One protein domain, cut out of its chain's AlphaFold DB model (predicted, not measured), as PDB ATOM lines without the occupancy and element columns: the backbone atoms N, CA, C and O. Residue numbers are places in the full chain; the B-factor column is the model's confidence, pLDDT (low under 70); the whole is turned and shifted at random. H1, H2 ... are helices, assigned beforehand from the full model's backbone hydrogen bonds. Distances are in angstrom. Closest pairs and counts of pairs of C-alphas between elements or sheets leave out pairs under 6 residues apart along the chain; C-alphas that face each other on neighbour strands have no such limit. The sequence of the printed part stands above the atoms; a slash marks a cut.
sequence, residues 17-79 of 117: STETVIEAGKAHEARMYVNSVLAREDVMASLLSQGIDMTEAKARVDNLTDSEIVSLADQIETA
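Overview. This is residues 17 to 79 of the 117 residues of an uncharacterized protein of Thermodesulforhabdus norvegica (UniProt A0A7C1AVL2). One long helix, H1, makes the long axis; H2 turns crosswise past its last end, H3 folds back alongside its later part, and H4 crosses it at a slant. Residues 17 to 22 stick out free. The 63 printed residues, all helix in class, hold H1, H2, H3 and H4 in that order; the whole is only just loose, close to compact, radius of gyration of the C-alphas 12.8 A, spans 44 by 22 by 14 A.

Along the chain. Find C-alpha 18 at (11.227, 7.000, 46.012); from there H1 runs 30.6 A to residue 38. H2 is residues 41 to 49, H3 54 to 63, and H4 66 to 78, 18.7 A long, ending at (3.372, -3.753, 21.265).

Arrangement. H1 touches H4, C-alphas 27 and 66 closest at 5.0 A, at a steep tilt of 51 degrees, the same way. With residues 31 to 38 alone H1 touches H3, C-alphas 35 and 58 closest at 7.5 A, at a shallow tilt of 9 degrees, opposite ways. H2 and H3 touch only at the corner, and only just, with 3 pairs of C-alphas within 8 A, 44 and 54 closest at 6.8 A. H2 and H4 are apart. In the four helices every O i to N i+4 pair is within hydrogen-bond range.

Size, cuts and confidence. The C-alphas of Ser 17 and Ser 49, the two farthest apart, are 44.2 A apart. The printed part has no cut, its three links are tight, and residue 79 is under pLDDT 70.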
ATOM      1  N   SER A  17       9.956   4.225  49.823       79.56
ATOM      2  CA  SER A  17      11.104   4.550  48.981       79.56
ATOM      3  C   SER A  17      10.651   5.359  47.760       79.56
ATOM      4  O   SER A  17       9.517   5.210  47.297       79.56
ATOM      5  N   THR A  18      11.525   6.208  47.218       77.69
ATOM      6  CA  THR A  18      11.227   7.000  46.012       77.69
ATOM      7  C   THR A  18      10.808   6.106  44.843       77.69
ATOM      8  O   THR A  18       9.917   6.461  44.078       77.69
ATOM      9  N   GLU A  19      11.378   4.906  44.747       74.50
ATOM     10  CA  GLU A  19      11.049   3.903  43.732       74.50
ATOM     11  C   GLU A  19       9.582   3.470  43.812       74.50
ATOM     12  O   GLU A  19       8.936   3.310  42.784       74.50
ATOM     13  N   THR A  20       9.027   3.351  45.022       74.75
ATOM     14  CA  THR A  20       7.612   2.991  45.210       74.75
ATOM     15  C   THR A  20       6.689   4.101  44.696       74.75
ATOM     16  O   THR A  20       5.637   3.825  44.127       74.75
ATOM     17  N   VAL A  21       7.093   5.366  44.858       77.94
ATOM     18  CA  VAL A  21       6.346   6.524  44.339       77.94
ATOM     19  C   VAL A  21       6.438   6.598  42.814       77.94
ATOM     20  O   VAL A  21       5.438   6.874  42.154       77.94
ATOM     21  N   ILE A  22       7.614   6.320  42.244       80.88
ATOM     22  CA  ILE A  22       7.814   6.274  40.790       80.88
ATOM     23  C   ILE A  22       6.954   5.172  40.162       80.88
ATOM     24  O   ILE A  22       6.300   5.413  39.149       80.88
ATOM     25  N   GLU A  23       6.918   3.982  40.763       81.56
ATOM     26  CA  GLU A  23       6.152   2.853  40.228       81.56
ATOM     27  C   GLU A  23       4.637   3.105  40.278       81.56
ATOM     28  O   GLU A  23       3.936   2.857  39.299       81.56
ATOM     29  N   ALA A  24       4.142   3.716  41.359       78.69
ATOM     30  CA  ALA A  24       2.751   4.166  41.438       78.69
ATOM     31  C   ALA A  24       2.417   5.229  40.370       78.69
ATOM     32  O   ALA A  24       1.322   5.226  39.803       78.69
ATOM     33  N   GLY A  25       3.368   6.118  40.053       84.75
ATOM     34  CA  GLY A  25       3.234   7.094  38.969       84.75
ATOM     35  C   GLY A  25       3.073   6.436  37.595       84.75
ATOM     36  O   GLY A  25       2.169   6.802  36.845       84.75
ATOM     37  N   LYS A  26       3.885   5.414  37.296       88.06
ATOM     38  CA  LYS A  26       3.773   4.639  36.048       88.06
ATOM     39  C   LYS A  26       2.445   3.901  35.937       88.06
ATOM     40  O   LYS A  26       1.829   3.912  34.877       88.06
ATOM     41  N   ALA A  27       1.976   3.286  37.022       90.38
ATOM     42  CA  ALA A  27       0.688   2.598  37.030       90.38
ATOM     43  C   ALA A  27      -0.481   3.558  36.755       90.38
ATOM     44  O   ALA A  27      -1.420   3.217  36.032       90.38
ATOM     45  N   HIS A  28      -0.406   4.783  37.282       90.50
ATOM     46  CA  HIS A  28      -1.384   5.824  36.988       90.50
ATOM     47  C   HIS A  28      -1.373   6.227  35.506       90.50
ATOM     48  O   HIS A  28      -2.431   6.291  34.878       90.50
ATOM     49  N   GLU A  29      -0.190   6.448  34.932       92.12
ATOM     50  CA  GLU A  29      -0.024   6.758  33.509       92.12
ATOM     51  C   GLU A  29      -0.546   5.627  32.611       92.12
ATOM     52  O   GLU A  29      -1.371   5.873  31.729       92.12
ATOM     53  N   ALA A  30      -0.173   4.378  32.904       92.88
ATOM     54  CA  ALA A  30      -0.659   3.193  32.203       92.88
ATOM     55  C   ALA A  30      -2.192   3.099  32.244       92.88
ATOM     56  O   ALA A  30      -2.839   2.861  31.224       92.88
ATOM     57  N   ARG A  31      -2.812   3.366  33.400       93.31
ATOM     58  CA  ARG A  31      -4.276   3.373  33.539       93.31
ATOM     59  C   ARG A  31      -4.940   4.459  32.693       93.31
ATOM     60  O   ARG A  31      -5.999   4.207  32.112       93.31
ATOM     61  N   MET A  32      -4.354   5.655  32.609       92.56
ATOM     62  CA  MET A  32      -4.853   6.711  31.718       92.56
ATOM     63  C   MET A  32      -4.727   6.302  30.249       92.56
ATOM     64  O   MET A  32      -5.686   6.455  29.491       92.56
ATOM     65  N   TYR A  33      -3.584   5.728  29.867       91.81
ATOM     66  CA  TYR A  33      -3.341   5.239  28.514       91.81
ATOM     67  C   TYR A  33      -4.362   4.170  28.106       91.81
ATOM     68  O   TYR A  33      -5.075   4.353  27.117       91.81
ATOM     69  N   VAL A  34      -4.531   3.112  28.904       92.44
ATOM     70  CA  VAL A  34      -5.495   2.035  28.623       92.44
ATOM     71  C   VAL A  34      -6.920   2.582  28.509       92.44
ATOM     72  O   VAL A  34      -7.654   2.221  27.589       92.44
ATOM     73  N   ASN A  35      -7.313   3.512  29.384       92.50
ATOM     74  CA  ASN A  35      -8.622   4.156  29.292       92.50
ATOM     75  C   ASN A  35      -8.797   4.986  28.015       92.50
ATOM     76  O   ASN A  35      -9.896   4.998  27.457       92.50
ATOM     77  N   SER A  36      -7.743   5.657  27.546       90.62
ATOM     78  CA  SER A  36      -7.774   6.404  26.284       90.62
ATOM     79  C   SER A  36      -7.954   5.478  25.077       90.62
ATOM     80  O   SER A  36      -8.721   5.794  24.170       90.62
ATOM     81  N   VAL A  37      -7.331   4.295  25.101       89.69
ATOM     82  CA  VAL A  37      -7.477   3.279  24.051       89.69
ATOM     83  C   VAL A  37      -8.891   2.705  24.051       89.69
ATOM     84  O   VAL A  37      -9.515   2.638  22.995       89.69
ATOM     85  N   LEU A  38      -9.433   2.364  25.225       90.31
ATOM     86  CA  LEU A  38     -10.814   1.890  25.361       90.31
ATOM     87  C   LEU A  38     -11.855   2.933  24.926       90.31
ATOM     88  O   LEU A  38     -12.968   2.564  24.572       90.31
ATOM     89  N   ALA A  39     -11.526   4.225  24.961       89.12
ATOM     90  CA  ALA A  39     -12.429   5.288  24.524       89.12
ATOM     91  C   ALA A  39     -12.500   5.448  22.995       89.12
ATOM     92  O   ALA A  39     -13.331   6.215  22.509       89.12
ATOM     93  N   ARG A  40     -11.645   4.762  22.226       89.62
ATOM     94  CA  ARG A  40     -11.670   4.839  20.763       89.62
ATOM     95  C   ARG A  40     -12.845   4.053  20.187       89.62
ATOM     96  O   ARG A  40     -13.077   2.907  20.566       89.62
ATOM     97  N   GLU A  41     -13.533   4.635  19.208       85.81
ATOM     98  CA  GLU A  41     -14.721   4.038  18.579       85.81
ATOM     99  C   GLU A  41     -14.452   2.661  17.952       85.81
ATOM    100  O   GLU A  41     -15.284   1.761  18.047       85.81
ATOM    101  N   ASP A  42     -13.278   2.463  17.351       84.44
ATOM    102  CA  ASP A  42     -12.889   1.194  16.731       84.44
ATOM    103  C   ASP A  42     -12.655   0.081  17.763       84.44
ATOM    104  O   ASP A  42     -13.059  -1.066  17.555       84.44
ATOM    105  N   VAL A  43     -12.070   0.427  18.910       88.50
ATOM    106  CA  VAL A  43     -11.896  -0.491  20.044       88.50
ATOM    107  C   VAL A  43     -13.249  -0.832  20.661       88.50
ATOM    108  O   VAL A  43     -13.527  -2.006  20.903       88.50
ATOM    109  N   MET A  44     -14.122   0.162  20.848       88.88
ATOM    110  CA  MET A  44     -15.484  -0.050  21.343       88.88
ATOM    111  C   MET A  44     -16.270  -1.003  20.439       88.88
ATOM    112  O   MET A  44     -16.853  -1.974  20.920       88.88
ATOM    113  N   ALA A  45     -16.257  -0.766  19.125       88.56
ATOM    114  CA  ALA A  45     -16.934  -1.619  18.154       88.56
ATOM    115  C   ALA A  45     -16.384  -3.055  18.171       88.56
ATOM    116  O   ALA A  45     -17.156  -4.014  18.122       88.56
ATOM    117  N   SER A  46     -15.062  -3.211  18.299       87.06
ATOM    118  CA  SER A  46     -14.417  -4.523  18.411       87.06
ATOM    119  C   SER A  46     -14.832  -5.267  19.685       87.06
ATOM    120  O   SER A  46     -15.201  -6.440  19.613       87.06
ATOM    121  N   LEU A  47     -14.854  -4.600  20.843       90.00
ATOM    122  CA  LEU A  47     -15.284  -5.205  22.108       90.00
ATOM    123  C   LEU A  47     -16.769  -5.591  22.087       90.00
ATOM    124  O   LEU A  47     -17.115  -6.712  22.465       90.00
ATOM    125  N   LEU A  48     -17.628  -4.723  21.549       92.06
ATOM    126  CA  LEU A  48     -19.051  -5.016  21.367       92.06
ATOM    127  C   LEU A  48     -19.273  -6.208  20.429       92.06
ATOM    128  O   LEU A  48     -20.127  -7.049  20.703       92.06
ATOM    129  N   SER A  49     -18.480  -6.331  19.360       90.19
ATOM    130  CA  SER A  49     -18.548  -7.485  18.449       90.19
ATOM    131  C   SER A  49     -18.179  -8.811  19.125       90.19
ATOM    132  O   SER A  49     -18.653  -9.869  18.714       90.19
ATOM    133  N   GLN A  50     -17.379  -8.750  20.192       89.88
ATOM    134  CA  GLN A  50     -17.012  -9.890  21.035       89.88
ATOM    135  C   GLN A  50     -18.014 -10.126  22.181       89.88
ATOM    136  O   GLN A  50     -17.835 -11.051  22.969       89.88
ATOM    137  N   GLY A  51     -19.073  -9.312  22.277       91.75
ATOM    138  CA  GLY A  51     -20.097  -9.405  23.317       91.75
ATOM    139  C   GLY A  51     -19.707  -8.769  24.654       91.75
ATOM    140  O   GLY A  51     -20.333  -9.079  25.663       91.75
ATOM    141  N   ILE A  52     -18.685  -7.908  24.678       92.69
ATOM    142  CA  ILE A  52     -18.209  -7.224  25.887       92.69
ATOM    143  C   ILE A  52     -18.782  -5.801  25.918       92.69
ATOM    144  O   ILE A  52     -18.573  -5.023  24.986       92.69
ATOM    145  N   ASP A  53     -19.477  -5.445  27.002       92.25
ATOM    146  CA  ASP A  53     -19.946  -4.074  27.234       92.25
ATOM    147  C   ASP A  53     -18.783  -3.168  27.680       92.25
ATOM    148  O   ASP A  53     -17.881  -3.576  28.418       92.25
ATOM    149  N   MET A  54     -18.818  -1.900  27.276       88.94
ATOM    150  CA  MET A  54     -17.820  -0.903  27.662       88.94
ATOM    151  C   MET A  54     -17.768  -0.648  29.168       88.94
ATOM    152  O   MET A  54     -16.692  -0.423  29.724       88.94
ATOM    153  N   THR A  55     -18.917  -0.698  29.834       90.31
ATOM    154  CA  THR A  55     -19.024  -0.573  31.289       90.31
ATOM    155  C   THR A  55     -18.282  -1.711  31.983       90.31
ATOM    156  O   THR A  55     -17.530  -1.480  32.930       90.31
ATOM    157  N   GLU A  56     -18.433  -2.934  31.476       91.50
ATOM    158  CA  GLU A  56     -17.735  -4.106  32.000       91.50
ATOM    159  C   GLU A  56     -16.226  -4.015  31.746       91.50
ATOM    160  O   GLU A  56     -15.429  -4.260  32.651       91.50
ATOM    161  N   ALA A  57     -15.818  -3.609  30.540       90.94
ATOM    162  CA  ALA A  57     -14.409  -3.439  30.196       90.94
ATOM    163  C   ALA A  57     -13.707  -2.428  31.121       90.94
ATOM    164  O   ALA A  57     -12.615  -2.702  31.623       90.94
ATOM    165  N   LYS A  58     -14.354  -1.292  31.410       91.00
ATOM    166  CA  LYS A  58     -13.843  -0.290  32.360       91.00
ATOM    167  C   LYS A  58     -13.761  -0.839  33.781       91.00
ATOM    168  O   LYS A  58     -12.720  -0.710  34.414       91.00
ATOM    169  N   ALA A  59     -14.801  -1.536  34.239       92.06
ATOM    170  CA  ALA A  59     -14.787  -2.172  35.553       92.06
ATOM    171  C   ALA A  59     -13.639  -3.187  35.693       92.06
ATOM    172  O   ALA A  59     -13.033  -3.290  36.757       92.06
ATOM    173  N   ARG A  60     -13.294  -3.927  34.632       91.19
ATOM    174  CA  ARG A  60     -12.137  -4.835  34.649       91.19
ATOM    175  C   ARG A  60     -10.825  -4.076  34.793       91.19
ATOM    176  O   ARG A  60     -10.033  -4.447  35.648       91.19
ATOM    177  N   VAL A  61     -10.626  -3.007  34.018       91.69
ATOM    178  CA  VAL A  61      -9.440  -2.142  34.139       91.69
ATOM    179  C   VAL A  61      -9.314  -1.595  35.556       91.69
ATOM    180  O   VAL A  61      -8.233  -1.661  36.137       91.69
ATOM    181  N   ASP A  62     -10.410  -1.128  36.150       89.94
ATOM    182  CA  ASP A  62     -10.438  -0.593  37.516       89.94
ATOM    183  C   ASP A  62     -10.072  -1.624  38.588       89.94
ATOM    184  O   ASP A  62      -9.494  -1.260  39.610       89.94
ATOM    185  N   ASN A  63     -10.315  -2.908  38.324       92.81
ATOM    186  CA  ASN A  63      -9.941  -4.002  39.217       92.81
ATOM    187  C   ASN A  63      -8.506  -4.525  39.012       92.81
ATOM    188  O   ASN A  63      -8.067  -5.365  39.798       92.81
ATOM    189  N   LEU A  64      -7.771  -4.066  37.991       92.12
ATOM    190  CA  LEU A  64      -6.384  -4.484  37.770       92.12
ATOM    191  C   LEU A  64      -5.439  -3.872  38.802       92.12
ATOM    192  O   LEU A  64      -5.551  -2.689  39.146       92.12
ATOM    193  N   THR A  65      -4.459  -4.670  39.222       92.56
ATOM    194  CA  THR A  65      -3.342  -4.201  40.045       92.56
ATOM    195  C   THR A  65      -2.407  -3.284  39.253       92.56
ATOM    196  O   THR A  65      -2.375  -3.303  38.020       92.56
ATOM    197  N   ASP A  66      -1.597  -2.507  39.969       91.06
ATOM    198  CA  ASP A  66      -0.631  -1.574  39.381       91.06
ATOM    199  C   ASP A  66       0.362  -2.263  38.426       91.06
ATOM    200  O   ASP A  66       0.664  -1.740  37.357       91.06
ATOM    201  N   SER A  67       0.822  -3.476  38.747       89.31
ATOM    202  CA  SER A  67       1.707  -4.240  37.858       89.31
ATOM    203  C   SER A  67       0.991  -4.790  36.622       89.31
ATOM    204  O   SER A  67       1.574  -4.862  35.542       89.31
ATOM    205  N   GLU A  68      -0.273  -5.194  36.767       91.88
ATOM    206  CA  GLU A  68      -1.053  -5.750  35.657       91.88
ATOM    207  C   GLU A  68      -1.444  -4.669  34.654       91.88
ATOM    208  O   GLU A  68      -1.396  -4.918  33.452       91.88
ATOM    209  N   ILE A  69      -1.789  -3.463  35.121       94.12
ATOM    210  CA  ILE A  69      -2.149  -2.366  34.220       94.12
ATOM    211  C   ILE A  69      -0.945  -1.879  33.408       94.12
ATOM    212  O   ILE A  69      -1.100  -1.588  32.225       94.12
ATOM    213  N   VAL A  70       0.252  -1.858  34.006       92.88
ATOM    214  CA  VAL A  70       1.501  -1.544  33.292       92.88
ATOM    215  C   VAL A  70       1.788  -2.610  32.236       92.88
ATOM    216  O   VAL A  70       1.976  -2.279  31.070       92.88
ATOM    217  N   SER A  71       1.714  -3.895  32.598       91.62
ATOM    218  CA  SER A  71       1.919  -4.982  31.631       91.62
ATOM    219  C   SER A  71       0.876  -4.990  30.506       91.62
ATOM    220  O   SER A  71       1.192  -5.346  29.370       91.62
ATOM    221  N   LEU A  72      -0.369  -4.607  30.799       91.12
ATOM    222  CA  LEU A  72      -1.417  -4.467  29.793       91.12
ATOM    223  C   LEU A  72      -1.139  -3.292  28.847       91.12
ATOM    224  O   LEU A  72      -1.323  -3.439  27.641       91.12
ATOM    225  N   ALA A  73      -0.697  -2.146  29.372       90.50
ATOM    226  CA  ALA A  73      -0.318  -0.998  28.555       90.50
ATOM    227  C   ALA A  73       0.807  -1.366  27.575       90.50
ATOM    228  O   ALA A  73       0.640  -1.165  26.372       90.50
ATOM    229  N   ASP A  74       1.865  -2.027  28.055       89.62
ATOM    230  CA  ASP A  74       2.967  -2.511  27.215       89.62
ATOM    231  C   ASP A  74       2.475  -3.469  26.116       89.62
ATOM    232  O   ASP A  74       2.897  -3.406  24.958       89.62
ATOM    233  N   GLN A  75       1.548  -4.371  26.452       88.00
ATOM    234  CA  GLN A  75       0.954  -5.291  25.479       88.00
ATOM    235  C   GLN A  75       0.128  -4.566  24.422       88.00
ATOM    236  O   GLN A  75       0.151  -4.973  23.268       88.00
ATOM    237  N   ILE A  76      -0.596  -3.505  24.780       87.00
ATOM    238  CA  ILE A  76      -1.383  -2.713  23.828       87.00
ATOM    239  C   ILE A  76      -0.471  -1.900  22.904       87.00
ATOM    240  O   ILE A  76      -0.745  -1.821  21.708       87.00
ATOM    241  N   GLU A  77       0.622  -1.340  23.425       81.62
ATOM    242  CA  GLU A  77       1.617  -0.622  22.618       81.62
ATOM    243  C   GLU A  77       2.346  -1.543  21.638       81.62
ATOM    244  O   GLU A  77       2.613  -1.169  20.495       81.62
ATOM    245  N   THR A  78       2.667  -2.758  22.082       77.00
ATOM    246  CA  THR A  78       3.372  -3.753  21.265       77.00
ATOM    247  C   THR A  78       2.439  -4.614  20.417       77.00
ATOM    248  O   THR A  78       2.900  -5.296  19.495       77.00
ATOM    249  N   ALA A  79       1.130  -4.578  20.683       69.44
ATOM    250  CA  ALA A  79       0.142  -5.268  19.875       69.44
ATOM    251  C   ALA A  79       0.198  -4.715  18.445       69.44
ATOM    252  O   ALA A  79       0.180  -3.497  18.252       69.44
TER     253      ALA A  79